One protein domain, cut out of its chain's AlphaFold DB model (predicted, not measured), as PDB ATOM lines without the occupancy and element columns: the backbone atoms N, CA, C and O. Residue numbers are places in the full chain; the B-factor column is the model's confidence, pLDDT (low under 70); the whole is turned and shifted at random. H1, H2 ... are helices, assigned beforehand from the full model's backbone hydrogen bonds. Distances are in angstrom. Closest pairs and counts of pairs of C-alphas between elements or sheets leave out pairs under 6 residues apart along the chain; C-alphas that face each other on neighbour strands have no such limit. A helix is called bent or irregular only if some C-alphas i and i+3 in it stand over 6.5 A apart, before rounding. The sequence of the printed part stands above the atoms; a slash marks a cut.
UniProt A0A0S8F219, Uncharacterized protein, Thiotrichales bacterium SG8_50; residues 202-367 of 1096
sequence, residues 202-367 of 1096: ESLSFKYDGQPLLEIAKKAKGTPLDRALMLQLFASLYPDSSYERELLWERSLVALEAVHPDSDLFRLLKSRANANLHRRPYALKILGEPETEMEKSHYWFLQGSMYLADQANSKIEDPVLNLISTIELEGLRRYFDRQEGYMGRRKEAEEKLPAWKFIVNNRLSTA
ATOM      1  N   GLU A 202      29.425 110.512  64.667       93.00
ATOM      2  CA  GLU A 202      29.438 111.182  63.366       93.00
ATOM      3  C   GLU A 202      28.125 110.856  62.633       93.00
ATOM      4  O   GLU A 202      27.569 109.771  62.786       93.00
ATOM      5  N   SER A 203      27.634 111.783  61.812       90.69
ATOM      6  CA  SER A 203      26.493 111.556  60.912       90.69
ATOM      7  C   SER A 203      26.913 111.853  59.475       90.69
ATOM      8  O   SER A 203      27.887 112.577  59.238       90.69
ATOM      9  N   LEU A 204      26.226 111.257  58.497       91.19
ATOM     10  CA  LEU A 204      26.604 111.413  57.093       91.19
ATOM     11  C   LEU A 204      26.301 112.843  56.620       91.19
ATOM     12  O   LEU A 204      25.143 113.260  56.572       91.19
ATOM     13  N   SER A 205      27.346 113.589  56.253       90.88
ATOM     14  CA  SER A 205      27.227 114.973  55.780       90.88
ATOM     15  C   SER A 205      27.254 115.080  54.253       90.88
ATOM     16  O   SER A 205      26.694 116.020  53.683       90.88
ATOM     17  N   PHE A 206      27.861 114.097  53.580       91.38
ATOM     18  CA  PHE A 206      27.908 114.015  52.127       91.38
ATOM     19  C   PHE A 206      26.507 113.862  51.519       91.38
ATOM     20  O   PHE A 206      25.714 113.026  51.947       91.38
ATOM     21  N   LYS A 207      26.247 114.616  50.445       90.88
ATOM     22  CA  LYS A 207      25.077 114.452  49.576       90.88
ATOM     23  C   LYS A 207      25.504 114.494  48.112       90.88
ATOM     24  O   LYS A 207      26.379 115.277  47.735       90.88
ATOM     25  N   TYR A 208      24.868 113.667  47.284       92.06
ATOM     26  CA  TYR A 208      25.009 113.768  45.834       92.06
ATOM     27  C   TYR A 208      24.189 114.956  45.319       92.06
ATOM     28  O   TYR A 208      22.975 114.989  45.505       92.06
ATOM     29  N   ASP A 209      24.850 115.918  44.677       91.94
ATOM     30  CA  ASP A 209      24.242 117.138  44.115       91.94
ATOM     31  C   ASP A 209      24.428 117.242  42.585       91.94
ATOM     32  O   ASP A 209      24.102 118.256  41.970       91.94
ATOM     33  N   GLY A 210      24.944 116.175  41.964       91.62
ATOM     34  CA  GLY A 210      25.353 116.149  40.561       91.62
ATOM     35  C   GLY A 210      26.866 116.250  40.350       91.62
ATOM     36  O   GLY A 210      27.313 116.133  39.209       91.62
ATOM     37  N   GLN A 211      27.673 116.430  41.404       93.44
ATOM     38  CA  GLN A 211      29.113 116.646  41.264       93.44
ATOM     39  C   GLN A 211      29.880 115.482  40.568       93.44
ATOM     40  O   GLN A 211      29.620 114.298  40.829       93.44
ATOM     41  N   PRO A 212      30.874 115.770  39.700       93.50
ATOM     42  CA  PRO A 212      31.727 114.748  39.083       93.50
ATOM     43  C   PRO A 212      32.598 113.980  40.092       93.50
ATOM     44  O   PRO A 212      33.078 114.542  41.075       93.50
ATOM     45  N   LEU A 213      32.919 112.712  39.798       93.50
ATOM     46  CA  LEU A 213      33.782 111.877  40.656       93.50
ATOM     47  C   LEU A 213      35.178 112.487  40.897       93.50
ATOM     48  O   LEU A 213      35.715 112.369  41.996       93.50
ATOM     49  N   LEU A 214      35.752 113.190  39.916       93.69
ATOM     50  CA  LEU A 214      37.028 113.890  40.102       93.69
ATOM     51  C   LEU A 214      36.911 115.084  41.062       93.69
ATOM     52  O   LEU A 214      37.847 115.362  41.810       93.69
ATOM     53  N   GLU A 215      35.764 115.763  41.106       92.50
ATOM     54  CA  GLU A 215      35.530 116.793  42.120       92.50
ATOM     55  C   GLU A 215      35.392 116.184  43.510       92.50
ATOM     56  O   GLU A 215      35.957 116.733  44.447       92.50
ATOM     57  N   ILE A 216      34.737 115.029  43.650       92.06
ATOM     58  CA  ILE A 216      34.672 114.289  44.921       92.06
ATOM     59  C   ILE A 216      36.083 113.908  45.395       92.06
ATOM     60  O   ILE A 216      36.422 114.127  46.557       92.06
ATOM     61  N   ALA A 217      36.938 113.422  44.492       91.56
ATOM     62  CA  ALA A 217      38.328 113.086  44.796       91.56
ATOM     63  C   ALA A 217      39.180 114.317  45.176       91.56
ATOM     64  O   ALA A 217      39.937 114.264  46.145       91.56
ATOM     65  N   LYS A 218      39.016 115.451  44.476       88.62
ATOM     66  CA  LYS A 218      39.690 116.732  44.784       88.62
ATOM     67  C   LYS A 218      39.152 117.393  46.072       88.62
ATOM     68  O   LYS A 218      39.907 118.031  46.806       88.62
ATOM     69  N   LYS A 219      37.857 117.238  46.374       81.00
ATOM     70  CA  LYS A 219      37.142 117.853  47.512       81.00
ATOM     71  C   LYS A 219      36.983 116.923  48.723       81.00
ATOM     72  O   LYS A 219      36.227 117.271  49.621       81.00
ATOM     73  N   ALA A 220      37.695 115.791  48.796       74.25
ATOM     74  CA  ALA A 220      37.599 114.784  49.865       74.25
ATOM     75  C   ALA A 220      38.013 115.312  51.266       74.25
ATOM     76  O   ALA A 220      39.096 115.034  51.800       74.25
ATOM     77  N   LYS A 221      37.121 116.109  51.856       74.19
ATOM     78  CA  LYS A 221      37.163 116.751  53.171       74.19
ATOM     79  C   LYS A 221      35.747 116.637  53.750       74.19
ATOM     80  O   LYS A 221      34.806 117.137  53.154       74.19
ATOM     81  N   GLY A 222      35.610 115.961  54.883       85.69
ATOM     82  CA  GLY A 222      34.329 115.656  55.534       85.69
ATOM     83  C   GLY A 222      34.570 114.892  56.834       85.69
ATOM     84  O   GLY A 222      35.729 114.776  57.265       85.69
ATOM     85  N   THR A 223      33.519 114.340  57.438       92.50
ATOM     86  CA  THR A 223      33.629 113.449  58.609       92.50
ATOM     87  C   THR A 223      34.465 112.200  58.268       92.50
ATOM     88  O   THR A 223      34.697 111.906  57.087       92.50
ATOM     89  N   PRO A 224      34.970 111.433  59.248       93.56
ATOM     90  CA  PRO A 224      35.604 110.146  58.967       93.56
ATOM     91  C   PRO A 224      34.621 109.141  58.330       93.56
ATOM     92  O   PRO A 224      35.027 108.346  57.481       93.56
ATOM     93  N   LEU A 225      33.325 109.254  58.649       95.38
ATOM     94  CA  LEU A 225      32.233 108.480  58.054       95.38
ATOM     95  C   LEU A 225      32.045 108.794  56.554       95.38
ATOM     96  O   LEU A 225      32.015 107.876  55.733       95.38
ATOM     97  N   ASP A 226      32.025 110.077  56.168       95.06
ATOM     98  CA  ASP A 226      31.951 110.501  54.757       95.06
ATOM     99  C   ASP A 226      33.144 109.958  53.955       95.06
ATOM    100  O   ASP A 226      32.996 109.474  52.832       95.06
ATOM    101  N   ARG A 227      34.350 110.010  54.541       95.44
ATOM    102  CA  ARG A 227      35.577 109.493  53.909       95.44
ATOM    103  C   ARG A 227      35.484 107.990  53.676       95.44
ATOM    104  O   ARG A 227      35.871 107.533  52.600       95.44
ATOM    105  N   ALA A 228      34.959 107.242  54.648       96.88
ATOM    106  CA  ALA A 228      34.709 105.816  54.501       96.88
ATOM    107  C   ALA A 228      33.722 105.550  53.354       96.88
ATOM    108  O   ALA A 228      34.052 104.773  52.459       96.88
ATOM    109  N   LEU A 229      32.576 106.243  53.300       96.88
ATOM    110  CA  LEU A 229      31.605 106.079  52.210       96.88
ATOM    111  C   LEU A 229      32.211 106.391  50.831       96.88
ATOM    112  O   LEU A 229      32.017 105.616  49.897       96.88
ATOM    113  N   MET A 230      32.976 107.479  50.692       96.62
ATOM    114  CA  MET A 230      33.603 107.846  49.414       96.62
ATOM    115  C   MET A 230      34.665 106.832  48.963       96.62
ATOM    116  O   MET A 230      34.745 106.507  47.778       96.62
ATOM    117  N   LEU A 231      35.443 106.276  49.897       97.69
ATOM    118  CA  LEU A 231      36.370 105.178  49.611       97.69
ATOM    119  C   LEU A 231      35.618 103.915  49.156       97.69
ATOM    120  O   LEU A 231      36.013 103.302  48.164       97.69
ATOM    121  N   GLN A 232      34.507 103.562  49.814       98.00
ATOM    122  CA  GLN A 232      33.673 102.412  49.439       98.00
ATOM    123  C   GLN A 232      32.976 102.600  48.086       98.00
ATOM    124  O   GLN A 232      32.943 101.662  47.294       98.00
ATOM    125  N   LEU A 233      32.497 103.807  47.765       97.00
ATOM    126  CA  LEU A 233      31.965 104.149  46.443       97.00
ATOM    127  C   LEU A 233      33.002 103.873  45.347       97.00
ATOM    128  O   LEU A 233      32.719 103.140  44.399       97.00
ATOM    129  N   PHE A 234      34.216 104.412  45.486       97.19
ATOM    130  CA  PHE A 234      35.269 104.192  44.494       97.19
ATOM    131  C   PHE A 234      35.650 102.711  44.419       97.19
ATOM    132  O   PHE A 234      35.667 102.151  43.323       97.19
ATOM    133  N   ALA A 235      35.844 102.038  45.557       97.56
ATOM    134  CA  ALA A 235      36.124 100.604  45.617       97.56
ATOM    135  C   ALA A 235      35.035  99.748  44.937       97.56
ATOM    136  O   ALA A 235      35.336  98.738  44.294       97.56
ATOM    137  N   SER A 236      33.768 100.159  45.028       96.75
ATOM    138  CA  SER A 236      32.663  99.539  44.301       96.75
ATOM    139  C   SER A 236      32.750  99.772  42.796       96.75
ATOM    140  O   SER A 236      32.413  98.855  42.054       96.75
ATOM    141  N   LEU A 237      33.223 100.927  42.317       95.88
ATOM    142  CA  LEU A 237      33.339 101.243  40.884       95.88
ATOM    143  C   LEU A 237      34.506 100.531  40.174       95.88
ATOM    144  O   LEU A 237      34.434 100.318  38.961       95.88
ATOM    145  N   TYR A 238      35.548 100.112  40.901       95.06
ATOM    146  CA  TYR A 238      36.657  99.342  40.323       95.06
ATOM    147  C   TYR A 238      36.216  97.970  39.760       95.06
ATOM    148  O   TYR A 238      35.266  97.350  40.254       95.06
ATOM    149  N   PRO A 239      36.949  97.427  38.767       89.75
ATOM    150  CA  PRO A 239      36.819  96.036  38.339       89.75
ATOM    151  C   PRO A 239      36.971  95.043  39.501       89.75
ATOM    152  O   PRO A 239      37.835  95.198  40.363       89.75
ATOM    153  N   ASP A 240      36.195  93.951  39.474       85.56
ATOM    154  CA  ASP A 240      36.193  92.923  40.535       85.56
ATOM    155  C   ASP A 240      37.570  92.256  40.769       85.56
ATOM    156  O   ASP A 240      37.788  91.658  41.819       85.56
ATOM    157  N   SER A 241      38.486  92.345  39.797       82.94
ATOM    158  CA  SER A 241      39.829  91.749  39.826       82.94
ATOM    159  C   SER A 241      40.973  92.745  40.073       82.94
ATOM    160  O   SER A 241      42.130  92.350  39.941       82.94
ATOM    161  N   SER A 242      40.682  94.025  40.330       88.50
ATOM    162  CA  SER A 242      41.707  95.040  40.622       88.50
ATOM    163  C   SER A 242      42.237  94.910  42.050       88.50
ATOM    164  O   SER A 242      41.479  94.644  42.979       88.50
ATOM    165  N   TYR A 243      43.536  95.145  42.226       88.12
ATOM    166  CA  TYR A 243      44.197  95.160  43.536       88.12
ATOM    167  C   TYR A 243      43.859  96.449  44.300       88.12
ATOM    168  O   TYR A 243      43.526  96.419  45.482       88.12
ATOM    169  N   GLU A 244      43.824  97.567  43.576       92.25
ATOM    170  CA  GLU A 244      43.467  98.906  44.042       92.25
ATOM    171  C   GLU A 244      42.070  98.946  44.691       92.25
ATOM    172  O   GLU A 244      41.848  99.676  45.655       92.25
ATOM    173  N   ARG A 245      41.151  98.081  44.231       94.38
ATOM    174  CA  ARG A 245      39.842  97.869  44.865       94.38
ATOM    175  C   ARG A 245      39.986  97.418  46.316       94.38
ATOM    176  O   ARG A 245      39.318  97.978  47.178       94.38
ATOM    177  N   GLU A 246      40.800  96.394  46.586       93.75
ATOM    178  CA  GLU A 246      40.987  95.886  47.954       93.75
ATOM    179  C   GLU A 246      41.580  96.990  48.846       93.75
ATOM    180  O   GLU A 246      41.060  97.233  49.929       93.75
ATOM    181  N   LEU A 247      42.564  97.748  48.349       94.62
ATOM    182  CA  LEU A 247      43.194  98.859  49.080       94.62
ATOM    183  C   LEU A 247      42.222  99.976  49.491       94.62
ATOM    184  O   LEU A 247      42.404 100.593  50.540       94.62
ATOM    185  N   LEU A 248      41.200 100.260  48.683       97.44
ATOM    186  CA  LEU A 248      40.182 101.261  49.013       97.44
ATOM    187  C   LEU A 248      39.201 100.758  50.082       97.44
ATOM    188  O   LEU A 248      38.840 101.522  50.977       97.44
ATOM    189  N   TRP A 249      38.832  99.471  50.056       97.94
ATOM    190  CA  TRP A 249      38.083  98.860  51.162       97.94
ATOM    191  C   TRP A 249      38.910  98.861  52.456       97.94
ATOM    192  O   TRP A 249      38.372  99.235  53.498       97.94
ATOM    193  N   GLU A 250      40.209  98.540  52.389       97.75
ATOM    194  CA  GLU A 250      41.131  98.622  53.534       97.75
ATOM    195  C   GLU A 250      41.156 100.037  54.132       97.75
ATOM    196  O   GLU A 250      40.870 100.219  55.313       97.75
ATOM    197  N   ARG A 251      41.417 101.062  53.310       97.31
ATOM    198  CA  ARG A 251      41.430 102.477  53.737       97.31
ATOM    199  C   ARG A 251      40.087 102.929  54.313       97.31
ATOM    200  O   ARG A 251      40.064 103.789  55.190       97.31
ATOM    201  N   SER A 252      38.967 102.348  53.872       98.00
ATOM    202  CA  SER A 252      37.655 102.659  54.456       98.00
ATOM    203  C   SER A 252      37.510 102.156  55.899       98.00
ATOM    204  O   SER A 252      36.881 102.840  56.697       98.00
ATOM    205  N   LEU A 253      38.150 101.038  56.275       98.12
ATOM    206  CA  LEU A 253      38.220 100.591  57.675       98.12
ATOM    207  C   LEU A 253      39.100 101.530  58.513       98.12
ATOM    208  O   LEU A 253      38.689 101.976  59.579       98.12
ATOM    209  N   VAL A 254      40.262 101.922  57.984       96.94
ATOM    210  CA  VAL A 254      41.182 102.876  58.635       96.94
ATOM    211  C   VAL A 254      40.519 104.247  58.861       96.94
ATOM    212  O   VAL A 254      40.772 104.904  59.870       96.94
ATOM    213  N   ALA A 255      39.634 104.675  57.953       95.62
ATOM    214  CA  ALA A 255      38.814 105.875  58.124       95.62
ATOM    215  C   ALA A 255      37.750 105.724  59.232       95.62
ATOM    216  O   ALA A 255      37.521 106.674  59.983       95.62
ATOM    217  N   LEU A 256      37.138 104.539  59.367       96.75
ATOM    218  CA  LEU A 256      36.126 104.247  60.392       96.75
ATOM    219  C   LEU A 256      36.695 104.145  61.814       96.75
ATOM    220  O   LEU A 256      35.937 104.299  62.765       96.75
ATOM    221  N   GLU A 257      38.003 103.957  62.008       94.44
ATOM    222  CA  GLU A 257      38.551 103.833  63.368       94.44
ATOM    223  C   GLU A 257      38.444 105.115  64.219       94.44
ATOM    224  O   GLU A 257      38.477 105.024  65.444       94.44
ATOM    225  N   ALA A 258      38.206 106.287  63.621       91.94
ATOM    226  CA  ALA A 258      37.876 107.517  64.357       91.94
ATOM    227  C   ALA A 258      36.375 107.665  64.718       91.94
ATOM    228  O   ALA A 258      36.008 108.585  65.451       91.94
ATOM    229  N   VAL A 259      35.512 106.785  64.200       96.44
ATOM    230  CA  VAL A 259      34.048 106.837  64.340       96.44
ATOM    231  C   VAL A 259      33.596 105.991  65.536       96.44
ATOM    232  O   VAL A 259      34.119 104.900  65.771       96.44
ATOM    233  N   HIS A 260      32.637 106.499  66.310       96.81
ATOM    234  CA  HIS A 260      32.020 105.789  67.431       96.81
ATOM    235  C   HIS A 260      31.050 104.711  66.912       96.81
ATOM    236  O   HIS A 260      30.337 105.001  65.947       96.81
ATOM    237  N   PRO A 261      30.970 103.509  67.518       95.88
ATOM    238  CA  PRO A 261      30.141 102.414  66.999       95.88
ATOM    239  C   PRO A 261      28.662 102.757  66.779       95.88
ATOM    240  O   PRO A 261      28.071 102.277  65.816       95.88
ATOM    241  N   ASP A 262      28.103 103.633  67.618       95.44
ATOM    242  CA  ASP A 262      26.697 104.069  67.563       95.44
ATOM    243  C   ASP A 262      26.427 105.166  66.506       95.44
ATOM    244  O   ASP A 262      25.352 105.758  66.480       95.44
ATOM    245  N   SER A 263      27.411 105.486  65.661       96.06
ATOM    246  CA  SER A 263      27.254 106.461  64.572       96.06
ATOM    247  C   SER A 263      26.418 105.891  63.426       96.06
ATOM    248  O   SER A 263      26.525 104.703  63.099       96.06
ATOM    249  N   ASP A 264      25.665 106.758  62.745       89.62
ATOM    250  CA  ASP A 264      24.855 106.379  61.585       89.62
ATOM    251  C   ASP A 264      25.677 105.574  60.567       89.62
ATOM    252  O   ASP A 264      26.800 105.928  60.211       89.62
ATOM    253  N   LEU A 265      25.104 104.476  60.067       95.38
ATOM    254  CA  LEU A 265      25.717 103.583  59.074       95.38
ATOM    255  C   LEU A 265      27.040 102.900  59.498       95.38
ATOM    256  O   LEU A 265      27.587 102.155  58.681       95.38
ATOM    257  N   PHE A 266      27.563 103.068  60.723       97.62
ATOM    258  CA  PHE A 266      28.852 102.477  61.129       97.62
ATOM    259  C   PHE A 266      28.883 100.952  60.941       97.62
ATOM    260  O   PHE A 266      29.771 100.434  60.253       97.62
ATOM    261  N   ARG A 267      27.873 100.238  61.471       97.81
ATOM    262  CA  ARG A 267      27.696  98.781  61.292       97.81
ATOM    263  C   ARG A 267      27.709  98.392  59.814       97.81
ATOM    264  O   ARG A 267      28.473  97.520  59.401       97.81
ATOM    265  N   LEU A 268      26.909  99.087  59.000       98.25
ATOM    266  CA  LEU A 268      26.788  98.851  57.562       98.25
ATOM    267  C   LEU A 268      28.125  99.032  56.833       98.25
ATOM    268  O   LEU A 268      28.500  98.178  56.030       98.25
ATOM    269  N   LEU A 269      28.850 100.123  57.091       98.44
ATOM    270  CA  LEU A 269      30.108 100.417  56.404       98.44
ATOM    271  C   LEU A 269      31.244  99.494  56.875       98.44
ATOM    272  O   LEU A 269      31.971  98.979  56.018       98.44
ATOM    273  N   LYS A 270      31.376  99.206  58.182       98.44
ATOM    274  CA  LYS A 270      32.393  98.256  58.683       98.44
ATOM    275  C   LYS A 270      32.090  96.825  58.222       98.44
ATOM    276  O   LYS A 270      33.016  96.136  57.788       98.44
ATOM    277  N   SER A 271      30.817  96.409  58.187       98.62
ATOM    278  CA  SER A 271      30.381  95.147  57.561       98.62
ATOM    279  C   SER A 271      30.732  95.102  56.072       98.62
ATOM    280  O   SER A 271      31.392  94.163  55.625       98.62
ATOM    281  N   ARG A 272      30.333  96.114  55.287       98.38
ATOM    282  CA  ARG A 272      30.494  96.103  53.823       98.38
ATOM    283  C   ARG A 272      31.954  96.045  53.393       98.38
ATOM    284  O   ARG A 272      32.276  95.285  52.474       98.38
ATOM    285  N   ALA A 273      32.843  96.776  54.065       98.38
ATOM    286  CA  ALA A 273      34.277  96.676  53.810       98.38
ATOM    287  C   ALA A 273      34.811  95.273  54.115       98.38
ATOM    288  O   ALA A 273      35.405  94.645  53.238       98.38
ATOM    289  N   ASN A 274      34.511  94.734  55.299       98.00
ATOM    290  CA  ASN A 274      34.908  93.382  55.688       98.00
ATOM    291  C   ASN A 274      34.408  92.315  54.701       98.00
ATOM    292  O   ASN A 274      35.181  91.473  54.244       98.00
ATOM    293  N   ALA A 275      33.151  92.395  54.270       96.69
ATOM    294  CA  ALA A 275      32.574  91.504  53.270       96.69
ATOM    295  C   ALA A 275      33.298  91.559  51.915       96.69
ATOM    296  O   ALA A 275      33.603  90.522  51.315       96.69
ATOM    297  N   ASN A 276      33.606  92.768  51.438       95.56
ATOM    298  CA  ASN A 276      34.322  92.987  50.180       95.56
ATOM    299  C   ASN A 276      35.812  92.600  50.256       95.56
ATOM    300  O   ASN A 276      36.409  92.347  49.204       95.56
ATOM    301  N   LEU A 277      36.343  92.479  51.479       95.31
ATOM    302  CA  LEU A 277      37.650  91.941  51.879       95.31
ATOM    303  C   LEU A 277      37.604  90.448  52.293       95.31
ATOM    304  O   LEU A 277      38.529  89.914  52.908       95.31
ATOM    305  N   HIS A 278      36.539  89.744  51.895       93.75
ATOM    306  CA  HIS A 278      36.289  88.314  52.118       93.75
ATOM    307  C   HIS A 278      35.976  87.886  53.569       93.75
ATOM    308  O   HIS A 278      35.755  86.699  53.793       93.75
ATOM    309  N   ARG A 279      35.871  88.796  54.546       95.69
ATOM    310  CA  ARG A 279      35.629  88.503  55.976       95.69
ATOM    311  C   ARG A 279      34.145  88.279  56.309       95.69
ATOM    312  O   ARG A 279      33.586  88.934  57.182       95.69
ATOM    313  N   ARG A 280      33.468  87.386  55.576       96.56
ATOM    314  CA  ARG A 280      31.998  87.224  55.647       96.56
ATOM    315  C   ARG A 280      31.439  86.954  57.062       96.56
ATOM    316  O   ARG A 280      30.425  87.579  57.367       96.56
ATOM    317  N   PRO A 281      32.005  86.064  57.905       97.62
ATOM    318  CA  PRO A 281      31.406  85.774  59.213       97.62
ATOM    319  C   PRO A 281      31.507  86.979  60.159       97.62
ATOM    320  O   PRO A 281      30.488  87.448  60.656       97.62
ATOM    321  N   TYR A 282      32.692  87.590  60.274       97.88
ATOM    322  CA  TYR A 282      32.865  88.865  60.977       97.88
ATOM    323  C   TYR A 282      31.980  90.003  60.432       97.88
ATOM    324  O   TYR A 282      31.399  90.750  61.213       97.88
ATOM    325  N   ALA A 283      31.797  90.112  59.109       98.38
ATOM    326  CA  ALA A 283      30.887  91.100  58.522       98.38
ATOM    327  C   ALA A 283      29.431  90.913  58.991       98.38
ATOM    328  O   ALA A 283      28.780  91.891  59.341       98.38
ATOM    329  N   LEU A 284      28.937  89.669  59.074       98.25
ATOM    330  CA  LEU A 284      27.610  89.378  59.635       98.25
ATOM    331  C   LEU A 284      27.522  89.744  61.125       98.25
ATOM    332  O   LEU A 284      26.557  90.386  61.528       98.25
ATOM    333  N   LYS A 285      28.540  89.399  61.922       98.06
ATOM    334  CA  LYS A 285      28.622  89.748  63.351       98.06
ATOM    335  C   LYS A 285      28.603  91.262  63.598       98.06
ATOM    336  O   LYS A 285      27.948  91.711  64.530       98.06
ATOM    337  N   ILE A 286      29.294  92.040  62.764       97.75
ATOM    338  CA  ILE A 286      29.325  93.511  62.846       97.75
ATOM    339  C   ILE A 286      28.020  94.152  62.353       97.75
ATOM    340  O   ILE A 286      27.654  95.226  62.827       97.75
ATOM    341  N   LEU A 287      27.319  93.513  61.413       98.25
ATOM    342  CA  LEU A 287      26.028  93.991  60.919       98.25
ATOM    343  C   LEU A 287      24.897  93.766  61.933       98.25
ATOM    344  O   LEU A 287      24.023  94.618  62.049       98.25
ATOM    345  N   GLY A 288      24.924  92.642  62.656       97.25
ATOM    346  CA  GLY A 288      23.869  92.257  63.596       97.25
ATOM    347  C   GLY A 288      22.543  91.938  62.899       97.25
ATOM    348  O   GLY A 288      22.518  91.450  61.764       97.25
ATOM    349  N   GLU A 289      21.428  92.211  63.580       96.94
ATOM    350  CA  GLU A 289      20.104  92.184  62.955       96.94
ATOM    351  C   GLU A 289      19.891  93.463  62.120       96.94
ATOM    352  O   GLU A 289      20.104  94.567  62.620       96.94
ATOM    353  N   PRO A 290      19.493  93.359  60.837       97.31
ATOM    354  CA  PRO A 290      19.470  94.513  59.944       97.31
ATOM    355  C   PRO A 290      18.200  95.365  60.112       97.31
ATOM    356  O   PRO A 290      17.116  95.003  59.644       97.31
ATOM    357  N   GLU A 291      18.347  96.538  60.724       96.00
ATOM    358  CA  GLU A 291      17.253  97.471  61.029       96.00
ATOM    359  C   GLU A 291      16.791  98.265  59.791       96.00
ATOM    360  O   GLU A 291      15.594  98.319  59.481       96.00
ATOM    361  N   THR A 292      17.728  98.835  59.029       96.81
ATOM    362  CA  THR A 292      17.448  99.651  57.830       96.81
ATOM    363  C   THR A 292      17.314  98.810  56.552       96.81
ATOM    364  O   THR A 292      17.864  97.715  56.445       96.81
ATOM    365  N   GLU A 293      16.644  99.322  55.508       97.56
ATOM    366  CA  GLU A 293      16.600  98.628  54.201       97.56
ATOM    367  C   GLU A 293      17.994  98.508  53.545       97.56
ATOM    368  O   GLU A 293      18.246  97.578  52.778       97.56
ATOM    369  N   MET A 294      18.936  99.389  53.896       97.06
ATOM    370  CA  MET A 294      20.332  99.318  53.449       97.06
ATOM    371  C   MET A 294      21.084  98.156  54.108       97.06
ATOM    372  O   MET A 294      21.774  97.400  53.420       97.06
ATOM    373  N   GLU A 295      20.909  97.968  55.418       98.31
ATOM    374  CA  GLU A 295      21.435  96.808  56.141       98.31
ATOM    375  C   GLU A 295      20.749  95.517  55.687       98.31
ATOM    376  O   GLU A 295      21.438  94.522  55.489       98.31
ATOM    377  N   LYS A 296      19.437  95.522  55.407       98.44
ATOM    378  CA  LYS A 296      18.715  94.344  54.878       98.44
ATOM    379  C   LYS A 296      19.215  93.959  53.488       98.44
ATOM    380  O   LYS A 296      19.471  92.784  53.236       98.44
ATOM    381  N   SER A 297      19.409  94.938  52.602       98.19
ATOM    382  CA  SER A 297      20.011  94.736  51.278       98.19
ATOM    383  C   SER A 297      21.396  94.094  51.392       98.19
ATOM    384  O   SER A 297      21.657  93.058  50.771       98.19
ATOM    385  N   HIS A 298      22.263  94.643  52.251       98.31
ATOM    386  CA  HIS A 298      23.607  94.108  52.438       98.31
ATOM    387  C   HIS A 298      23.599  92.728  53.125       98.31
ATOM    388  O   HIS A 298      24.264  91.814  52.645       98.31
ATOM    389  N   TYR A 299      22.783  92.513  54.161       98.38
ATOM    390  CA  TYR A 299      22.585  91.215  54.817       98.38
ATOM    391  C   TYR A 299      22.177  90.131  53.811       98.38
ATOM    392  O   TYR A 299      22.817  89.080  53.721       98.38
ATOM    393  N   TRP A 300      21.163  90.391  52.981       97.69
ATOM    394  CA  TRP A 300      20.736  89.434  51.964       97.69
ATOM    395  C   TRP A 300      21.789  89.234  50.868       97.69
ATOM    396  O   TRP A 300      21.935  88.111  50.377       97.69
ATOM    397  N   PHE A 301      22.594  90.252  50.539       97.69
ATOM    398  CA  PHE A 301      23.786  90.082  49.703       97.69
ATOM    399  C   PHE A 301      24.810  89.137  50.357       97.69
ATOM    400  O   PHE A 301      25.286  88.227  49.679       97.69
ATOM    401  N   LEU A 302      25.088  89.263  51.663       97.50
ATOM    402  CA  LEU A 302      25.963  88.346  52.411       97.50
ATOM    403  C   LEU A 302      25.409  86.920  52.441       97.50
ATOM    404  O   LEU A 302      26.172  85.961  52.308       97.50
ATOM    405  N   GLN A 303      24.093  86.741  52.566       96.56
ATOM    406  CA  GLN A 303      23.440  85.432  52.421       96.56
ATOM    407  C   GLN A 303      23.445  84.909  50.969       96.56
ATOM    408  O   GLN A 303      23.104  83.750  50.729       96.56
ATOM    409  N   GLY A 304      23.858  85.724  49.994       95.31
ATOM    410  CA  GLY A 304      23.824  85.404  48.569       95.31
ATOM    411  C   GLY A 304      22.413  85.413  47.978       95.31
ATOM    412  O   GLY A 304      22.222  84.949  46.859       95.31
ATOM    413  N   SER A 305      21.415  85.902  48.711       94.00
ATOM    414  CA  SER A 305      19.995  85.834  48.364       94.00
ATOM    415  C   SER A 305      19.568  87.052  47.553       94.00
ATOM    416  O   SER A 305      18.891  87.965  48.021       94.00
ATOM    417  N   MET A 306      19.989  87.012  46.289       92.25
ATOM    418  CA  MET A 306      19.864  88.041  45.257       92.25
ATOM    419  C   MET A 306      18.486  88.713  45.203       92.25
ATOM    420  O   MET A 306      18.431  89.924  45.051       92.25
ATOM    421  N   TYR A 307      17.386  87.959  45.312       87.00
ATOM    422  CA  TYR A 307      16.033  88.521  45.189       87.00
ATOM    423  C   TYR A 307      15.583  89.306  46.433       87.00
ATOM    424  O   TYR A 307      14.997  90.375  46.298       87.00
ATOM    425  N   LEU A 308      15.907  88.824  47.638       91.75
ATOM    426  CA  LEU A 308      15.582  89.520  48.890       91.75
ATOM    427  C   LEU A 308      16.436  90.787  49.059       91.75
ATOM    428  O   LEU A 308      15.938  91.823  49.492       91.75
ATOM    429  N   ALA A 309      17.698  90.730  48.626       95.19
ATOM    430  CA  ALA A 309      18.556  91.905  48.529       95.19
ATOM    431  C   ALA A 309      18.007  92.931  47.516       95.19
ATOM    432  O   ALA A 309      18.017  94.122  47.800       95.19
ATOM    433  N   ASP A 310      17.462  92.490  46.376       92.56
ATOM    434  CA  ASP A 310      16.850  93.370  45.368       92.56
ATOM    435  C   ASP A 310      15.584  94.079  45.881       92.56
ATOM    436  O   ASP A 310      15.421  95.277  45.664       92.56
ATOM    437  N   GLN A 311      14.723  93.360  46.617       92.75
ATOM    438  CA  GLN A 311      13.519  93.915  47.256       92.75
ATOM    439  C   GLN A 311      13.821  94.968  48.335       92.75
ATOM    440  O   GLN A 311      12.981  95.829  48.593       92.75
ATOM    441  N   ALA A 312      14.977  94.882  48.994       96.69
ATOM    442  CA  ALA A 312      15.435  95.894  49.942       96.69
ATOM    443  C   ALA A 312      16.145  97.053  49.215       96.69
ATOM    444  O   ALA A 312      15.879  98.221  49.490       96.69
ATOM    445  N   ASN A 313      16.984  96.740  48.219       96.50
ATOM    446  CA  ASN A 313      17.715  97.713  47.406       96.50
ATOM    447  C   ASN A 313      16.798  98.702  46.672       96.50
ATOM    448  O   ASN A 313      17.122  99.885  46.600       96.50
ATOM    449  N   SER A 314      15.646  98.248  46.166       94.69
ATOM    450  CA  SER A 314      14.668  99.103  45.474       94.69
ATOM    451  C   SER A 314      14.005 100.167  46.361       94.69
ATOM    452  O   SER A 314      13.343 101.055  45.831       94.69
ATOM    453  N   LYS A 315      14.198 100.103  47.685       97.25
ATOM    454  CA  LYS A 315      13.711 101.083  48.671       97.25
ATOM    455  C   LYS A 315      14.823 101.976  49.240       97.25
ATOM    456  O   LYS A 315      14.561 102.767  50.139       97.25
ATOM    457  N   ILE A 316      16.071 101.825  48.787       96.56
ATOM    458  CA  ILE A 316      17.170 102.693  49.227       96.56
ATOM    459  C   ILE A 316      17.051 104.023  48.475       96.56
ATOM    460  O   ILE A 316      17.299 104.073  47.271       96.56
ATOM    461  N   GLU A 317      16.664 105.077  49.194       94.88
ATOM    462  CA  GLU A 317      16.460 106.419  48.634       94.88
ATOM    463  C   GLU A 317      17.778 107.135  48.300       94.88
ATOM    464  O   GLU A 317      17.861 107.808  47.274       94.88
ATOM    465  N   ASP A 318      18.825 106.965  49.120       95.00
ATOM    466  CA  ASP A 318      20.135 107.562  48.838       95.00
ATOM    467  C   ASP A 318      20.756 106.940  47.569       95.00
ATOM    468  O   ASP A 318      20.987 105.724  47.521       95.00
ATOM    469  N   PRO A 319      21.076 107.742  46.534       95.06
ATOM    470  CA  PRO A 319      21.488 107.210  45.242       95.06
ATOM    471  C   PRO A 319      22.890 106.583  45.272       95.06
ATOM    472  O   PRO A 319      23.191 105.728  44.438       95.06
ATOM    473  N   VAL A 320      23.748 106.944  46.232       95.62
ATOM    474  CA  VAL A 320      25.119 106.420  46.346       95.62
ATOM    475  C   VAL A 320      25.116 105.046  47.015       95.62
ATOM    476  O   VAL A 320      25.722 104.099  46.509       95.62
ATOM    477  N   LEU A 321      24.375 104.903  48.113       96.81
ATOM    478  CA  LEU A 321      24.165 103.646  48.828       96.81
ATOM    479  C   LEU A 321      23.300 102.673  48.006       96.81
ATOM    480  O   LEU A 321      23.567 101.465  48.028       96.81
ATOM    481  N   ASN A 322      22.350 103.182  47.209       96.75
ATOM    482  CA  ASN A 322      21.625 102.420  46.184       96.75
ATOM    483  C   ASN A 322      22.565 101.942  45.062       96.75
ATOM    484  O   ASN A 322      22.519 100.765  44.704       96.75
ATOM    485  N   LEU A 323      23.468 102.786  44.543       96.62
ATOM    486  CA  LEU A 323      24.442 102.369  43.524       96.62
ATOM    487  C   LEU A 323      25.403 101.294  44.049       96.62
ATOM    488  O   LEU A 323      25.587 100.276  43.385       96.62
ATOM    489  N   ILE A 324      26.000 101.490  45.229       97.50
ATOM    490  CA  ILE A 324      26.915 100.513  45.846       97.50
ATOM    491  C   ILE A 324      26.215  99.153  45.979       97.50
ATOM    492  O   ILE A 324      26.730  98.141  45.501       97.50
ATOM    493  N   SER A 325      25.007  99.140  46.545       97.12
ATOM    494  CA  SER A 325      24.202  97.927  46.735       97.12
ATOM    495  C   SER A 325      23.777  97.291  45.398       97.12
ATOM    496  O   SER A 325      23.824  96.071  45.236       97.12
ATOM    497  N   THR A 326      23.469  98.106  44.383       95.75
ATOM    498  CA  THR A 326      23.169  97.652  43.013       95.75
ATOM    499  C   THR A 326      24.390  97.015  42.336       95.75
ATOM    500  O   THR A 326      24.254  96.000  41.654       95.75
ATOM    501  N   ILE A 327      25.602  97.534  42.563       95.62
ATOM    502  CA  ILE A 327      26.856  96.924  42.086       95.62
ATOM    503  C   ILE A 327      27.112  95.576  42.784       95.62
ATOM    504  O   ILE A 327      27.481  94.600  42.120       95.62
ATOM    505  N   GLU A 328      26.895  95.494  44.102       95.50
ATOM    506  CA  GLU A 328      26.991  94.242  44.869       95.50
ATOM    507  C   GLU A 328      26.029  93.173  44.297       95.50
ATOM    508  O   GLU A 328      26.442  92.031  44.036       95.50
ATOM    509  N   LEU A 329      24.793  93.579  43.980       93.94
ATOM    510  CA  LEU A 329      23.734  92.773  43.359       93.94
ATOM    511  C   LEU A 329      24.013  92.344  41.909       93.94
ATOM    512  O   LEU A 329      23.877  91.157  41.600       93.94
ATOM    513  N   GLU A 330      24.461  93.230  41.012       92.31
ATOM    514  CA  GLU A 330      24.918  92.812  39.672       92.31
ATOM    515  C   GLU A 330      26.149  91.894  39.768       92.31
ATOM    516  O   GLU A 330      26.364  91.005  38.940       92.31
ATOM    517  N   GLY A 331      26.946  92.035  40.830       91.12
ATOM    518  CA  GLY A 331      27.987  91.087  41.206       91.12
ATOM    519  C   GLY A 331      27.476  89.713  41.666       91.12
ATOM    520  O   GLY A 331      28.255  88.759  41.606       91.12
ATOM    521  N   LEU A 332      26.236  89.573  42.145       91.56
ATOM    522  CA  LEU A 332      25.582  88.275  42.386       91.56
ATOM    523  C   LEU A 332      24.968  87.728  41.093       91.56
ATOM    524  O   LEU A 332      25.239  86.587  40.720       91.56
ATOM    525  N   ARG A 333      24.218  88.558  40.361       90.31
ATOM    526  CA  ARG A 333      23.563  88.211  39.087       90.31
ATOM    527  C   ARG A 333      24.523  87.642  38.049       90.31
ATOM    528  O   ARG A 333      24.268  86.566  37.502       90.31
ATOM    529  N   ARG A 334      25.674  88.298  37.846       86.81
ATOM    530  CA  ARG A 334      26.735  87.812  36.946       86.81
ATOM    531  C   ARG A 334      27.293  86.449  37.374       86.81
ATOM    532  O   ARG A 334      27.605  85.637  36.509       86.81
ATOM    533  N   TYR A 335      27.373  86.165  38.676       87.44
ATOM    534  CA  TYR A 335      27.829  84.867  39.193       87.44
ATOM    535  C   TYR A 335      26.749  83.772  39.072       87.44
ATOM    536  O   TYR A 335      27.052  82.614  38.777       87.44
ATOM    537  N   PHE A 336      25.475  84.129  39.258       88.38
ATOM    538  CA  PHE A 336      24.334  83.210  39.194       88.38
ATOM    539  C   PHE A 336      23.788  82.934  37.788       88.38
ATOM    540  O   PHE A 336      22.887  82.098  37.679       88.38
ATOM    541  N   ASP A 337      24.356  83.551  36.740       84.44
ATOM    542  CA  ASP A 337      23.916  83.424  35.337       84.44
ATOM    543  C   ASP A 337      22.537  84.081  35.094       84.44
ATOM    544  O   ASP A 337      21.667  83.503  34.445       84.44
ATOM    545  N   ARG A 338      22.317  85.270  35.686       82.94
ATOM    546  CA  ARG A 338      21.031  85.997  35.725       82.94
ATOM    547  C   ARG A 338      21.137  87.399  35.123       82.94
ATOM    548  O   ARG A 338      21.164  88.388  35.847       82.94
ATOM    549  N   GLN A 339      21.236  87.485  33.800       75.44
ATOM    550  CA  GLN A 339      21.383  88.773  33.101       75.44
ATOM    551  C   GLN A 339      20.038  89.458  32.798       75.44
ATOM    552  O   GLN A 339      20.024  90.568  32.271       75.44
ATOM    553  N   GLU A 340      18.900  88.820  33.100       74.44
ATOM    554  CA  GLU A 340      17.578  89.338  32.738       74.44
ATOM    555  C   GLU A 340      17.339  90.774  33.261       74.44
ATOM    556  O   GLU A 340      17.449  91.053  34.459       74.44
ATOM    557  N   GLY A 341      17.013  91.702  32.352       76.88
ATOM    558  CA  GLY A 341      16.683  93.097  32.665       76.88
ATOM    559  C   GLY A 341      17.861  93.991  33.073       76.88
ATOM    560  O   GLY A 341      17.619  95.068  33.620       76.88
ATOM    561  N   TYR A 342      19.117  93.580  32.842       81.25
ATOM    562  CA  TYR A 342      20.283  94.384  33.243       81.25
ATOM    563  C   TYR A 342      20.298  95.773  32.588       81.25
ATOM    564  O   TYR A 342      20.607  96.747  33.267       81.25
ATOM    565  N   MET A 343      19.895  95.892  31.314       81.06
ATOM    566  CA  MET A 343      19.824  97.180  30.609       81.06
ATOM    567  C   MET A 343      18.890  98.176  31.305       81.06
ATOM    568  O   MET A 343      19.206  99.361  31.368       81.06
ATOM    569  N   GLY A 344      17.772  97.700  31.867       85.75
ATOM    570  CA  GLY A 344      16.826  98.532  32.614       85.75
ATOM    571  C   GLY A 344      17.440  99.081  33.901       85.75
ATOM    572  O   GLY A 344      17.507 100.293  34.073       85.75
ATOM    573  N   ARG A 345      17.977  98.200  34.757       87.19
ATOM    574  CA  ARG A 345      18.617  98.594  36.028       87.19
ATOM    575  C   ARG A 345      19.877  99.438  35.816       87.19
ATOM    576  O   ARG A 345      20.148 100.349  36.592       87.19
ATOM    577  N   ARG A 346      20.635  99.176  34.744       89.00
ATOM    578  CA  ARG A 346      21.779 100.007  34.346       89.00
ATOM    579  C   ARG A 346      21.317 101.406  33.952       89.00
ATOM    580  O   ARG A 346      21.854 102.371  34.478       89.00
ATOM    581  N   LYS A 347      20.310 101.515  33.080       89.19
ATOM    582  CA  LYS A 347      19.735 102.798  32.656       89.19
ATOM    583  C   LYS A 347      19.169 103.583  33.845       89.19
ATOM    584  O   LYS A 347      19.450 104.766  33.952       89.19
ATOM    585  N   GLU A 348      18.476 102.923  34.770       90.88
ATOM    586  CA  GLU A 348      17.992 103.533  36.017       90.88
ATOM    587  C   GLU A 348      19.144 104.121  36.858       90.88
ATOM    588  O   GLU A 348      19.070 105.265  37.301       90.88
ATOM    589  N   ALA A 349      20.246 103.381  37.030       91.88
ATOM    590  CA  ALA A 349      21.430 103.872  37.737       91.88
ATOM    591  C   ALA A 349      22.164 105.001  36.978       91.88
ATOM    592  O   ALA A 349      22.663 105.934  37.603       91.88
ATOM    593  N   GLU A 350      22.212 104.949  35.641       91.69
ATOM    594  CA  GLU A 350      22.718 106.042  34.795       91.69
ATOM    595  C   GLU A 350      21.848 107.311  34.896       91.69
ATOM    596  O   GLU A 350      22.379 108.414  34.797       91.69
ATOM    597  N   GLU A 351      20.532 107.164  35.074       93.06
ATOM    598  CA  GLU A 351      19.565 108.268  35.179       93.06
ATOM    599  C   GLU A 351      19.557 108.908  36.574       93.06
ATOM    600  O   GLU A 351      19.448 110.128  36.674       93.06
ATOM    601  N   LYS A 352      19.755 108.122  37.644       92.50
ATOM    602  CA  LYS A 352      19.946 108.640  39.014       92.50
ATOM    603  C   LYS A 352      21.285 109.366  39.205       92.50
ATOM    604  O   LYS A 352      21.372 110.260  40.041       92.50
ATOM    605  N   LEU A 353      22.332 108.974  38.470       94.62
ATOM    606  CA  LEU A 353      23.710 109.456  38.655       94.62
ATOM    607  C   LEU A 353      24.333 109.932  37.323       94.62
ATOM    608  O   LEU A 353      25.354 109.390  36.876       94.62
ATOM    609  N   PRO A 354      23.747 110.949  36.659       93.31
ATOM    610  CA  PRO A 354      24.082 111.315  35.282       93.31
ATOM    611  C   PRO A 354      25.538 111.758  35.103       93.31
ATOM    612  O   PRO A 354      26.161 111.415  34.099       93.31
ATOM    613  N   ALA A 355      26.130 112.436  36.094       93.00
ATOM    614  CA  ALA A 355      27.539 112.839  36.046       93.00
ATOM    615  C   ALA A 355      28.521 111.652  36.105       93.00
ATOM    616  O   ALA A 355      29.699 111.804  35.784       93.00
ATOM    617  N   TRP A 356      28.062 110.471  36.536       93.50
ATOM    618  CA  TRP A 356      28.874 109.254  36.665       93.50
ATOM    619  C   TRP A 356      28.480 108.172  35.649       93.50
ATOM    620  O   TRP A 356      29.137 107.129  35.590       93.50
ATOM    621  N   LYS A 357      27.445 108.426  34.830       90.62
ATOM    622  CA  LYS A 357      26.854 107.535  33.815       90.62
ATOM    623  C   LYS A 357      27.872 106.672  33.074       90.62
ATOM    624  O   LYS A 357      27.658 105.477  32.907       90.62
ATOM    625  N   PHE A 358      28.991 107.261  32.660       87.31
ATOM    626  CA  PHE A 358      30.065 106.557  31.965       87.31
ATOM    627  C   PHE A 358      30.676 105.399  32.783       87.31
ATOM    628  O   PHE A 358      30.729 104.252  32.330       87.31
ATOM    629  N   ILE A 359      31.104 105.688  34.013       90.38
ATOM    630  CA  ILE A 359      31.750 104.716  34.902       90.38
ATOM    631  C   ILE A 359      30.713 103.712  35.433       90.38
ATOM    632  O   ILE A 359      30.997 102.513  35.507       90.38
ATOM    633  N   VAL A 360      29.487 104.174  35.705       91.31
ATOM    634  CA  VAL A 360      28.336 103.331  36.069       91.31
ATOM    635  C   VAL A 360      27.999 102.336  34.948       91.31
ATOM    636  O   VAL A 360      27.894 101.140  35.230       91.31
ATOM    637  N   ASN A 361      27.931 102.775  33.682       87.06
ATOM    638  CA  ASN A 361      27.742 101.898  32.518       87.06
ATOM    639  C   ASN A 361      28.820 100.805  32.476       87.06
ATOM    640  O   ASN A 361      28.486  99.621  32.462       87.06
ATOM    641  N   ASN A 362      30.109 101.160  32.549       85.00
ATOM    642  CA  ASN A 362      31.172 100.150  32.566       85.00
ATOM    643  C   ASN A 362      31.029  99.156  33.731       85.00
ATOM    644  O   ASN A 362      31.224  97.949  33.541       85.00
ATOM    645  N   ARG A 363      30.715  99.641  34.936       88.31
ATOM    646  CA  ARG A 363      30.695  98.794  36.128       88.31
ATOM    647  C   ARG A 363      29.512  97.824  36.150       88.31
ATOM    648  O   ARG A 363      29.686  96.674  36.558       88.31
ATOM    649  N   LEU A 364      28.348  98.284  35.696       88.56
ATOM    650  CA  LEU A 364      27.101  97.518  35.623       88.56
ATOM    651  C   LEU A 364      26.903  96.807  34.268       88.56
ATOM    652  O   LEU A 364      25.971  96.017  34.125       88.56
ATOM    653  N   SER A 365      27.768  97.044  33.274       78.38
ATOM    654  CA  SER A 365      27.781  96.270  32.027       78.38
ATOM    655  C   SER A 365      27.967  94.780  32.317       78.38
ATOM    656  O   SER A 365      28.755  94.383  33.185       78.38
ATOM    657  N   THR A 366      27.250  93.928  31.577       65.62
ATOM    658  CA  THR A 366      27.500  92.486  31.656       65.62
ATOM    659  C   THR A 366      28.928  92.181  31.211       65.62
ATOM    660  O   THR A 366      29.564  92.952  30.491       65.62
ATOM    661  N   ALA A 367      29.437  91.011  31.597       58.25
ATOM    662  CA  ALA A 367      30.746  90.564  31.131       58.25
ATOM    663  C   ALA A 367      30.814  90.367  29.602       58.25
ATOM    664  O   ALA A 367      31.911  90.203  29.085       58.25
TER     665      ALA A 367
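AT A GLANCE: This is residues 202 to 367 of the 1096 residues of an uncharacterized protein of Thiotrichales bacterium SG8_50 (UniProt A0A0S8F219). Four helices that run the same way, H2, H4, H6 and H8, stand in a ring as the core, each touching the next, with H8 meeting H2 again over only a part of each. H3, H5 and H7 run back the other way and pack outside them, over H2 and H4, over H4 and H6, and over H6 and H8; the hairpin of H9 and H10 lies beside H8, and short H1 lies off to one side near H2. You have 166 printed residues with ten named helices, H1 to H10 in chain order, and no named strand: the class is all helix. The whole is compact and rounded, with a radius of gyration of the C-alphas of 14.8 A and spans of 41 by 35 by 31 A.

IN THESE COORDINATES: From residue 202 read on to C-alpha 213 at (33.782, 111.877, 40.656), where H1 begins, residues 213 to 218. H2 is residues 224 to 237, 20.3 A long, and H3 is 243 to 256, 20.8 A. Next come H4, 266 to 276, 15.5 A; H5, 280 to 287; H6, 293 to 302, 14.0 A; and H7, 306 to 313. Find C-alpha 319 at (21.488, 107.210, 45.242); from there H8, the longest helix, runs 24.9 A to residue 336. H9 is 342 to 352, 15.4 A, and H10 is 354 to 364, 14.1 A, ending at C-alpha 364 (27.101, 97.518, 35.623). H10 is irregular: C-alphas 355 and 358 are 7.9 A apart.

HOW THE PARTS SIT: H2, H3, H4, H6 and H8 form a bundle, helices side by side. Look at Ala 228 and Ser 252, the closest C-alphas of the hairpin H2 and H3, 4.3 A apart at a shallow tilt of 16 degrees. H2 touches H4 at Leu 229 and Leu 269, 7.2 A, the same way at 30 degrees. H4 touches H6 at Leu 268 and Glu 295, 5.9 A. H6 touches H8 at His 298 and Ser 325, 6.9 A. H2 touches H8 with residues 232 to 237 alone, closest at Ser 236 and Ile 324, 6.0 A; their tilt of 38 degrees is only just steep. Hairpins H4 and H5, and H6 and H7, come to 4.2 A at Ser 271 and Ala 283, and at Ser 297 and Ala 309. H9 and H10 touch at Glu 350 and Lys 357, 4.5 A. H10 only just touches H8, with 3 pairs of C-alphas within 8 A, closest at Ile 327 and Leu 364, 6.5 A. H1 is close to H2 but not clearly touching, 7.9 A at Ile 216 and Met 230. Every O i to N i+4 pair is within hydrogen-bond range in H1 to H7 and H9; in H8 13 of 14 are, in H10 5 of 7.

THE WHOLE: The C-alphas of Ala 258 and Glu 340, the two farthest apart, are 41.7 A from each other. The printed part has no cut. The link H3 to H4, 9 residues, is short; the other links are tight. Mean pLDDT of the printed part is 92.8, and residues 366 to 367 are under 70.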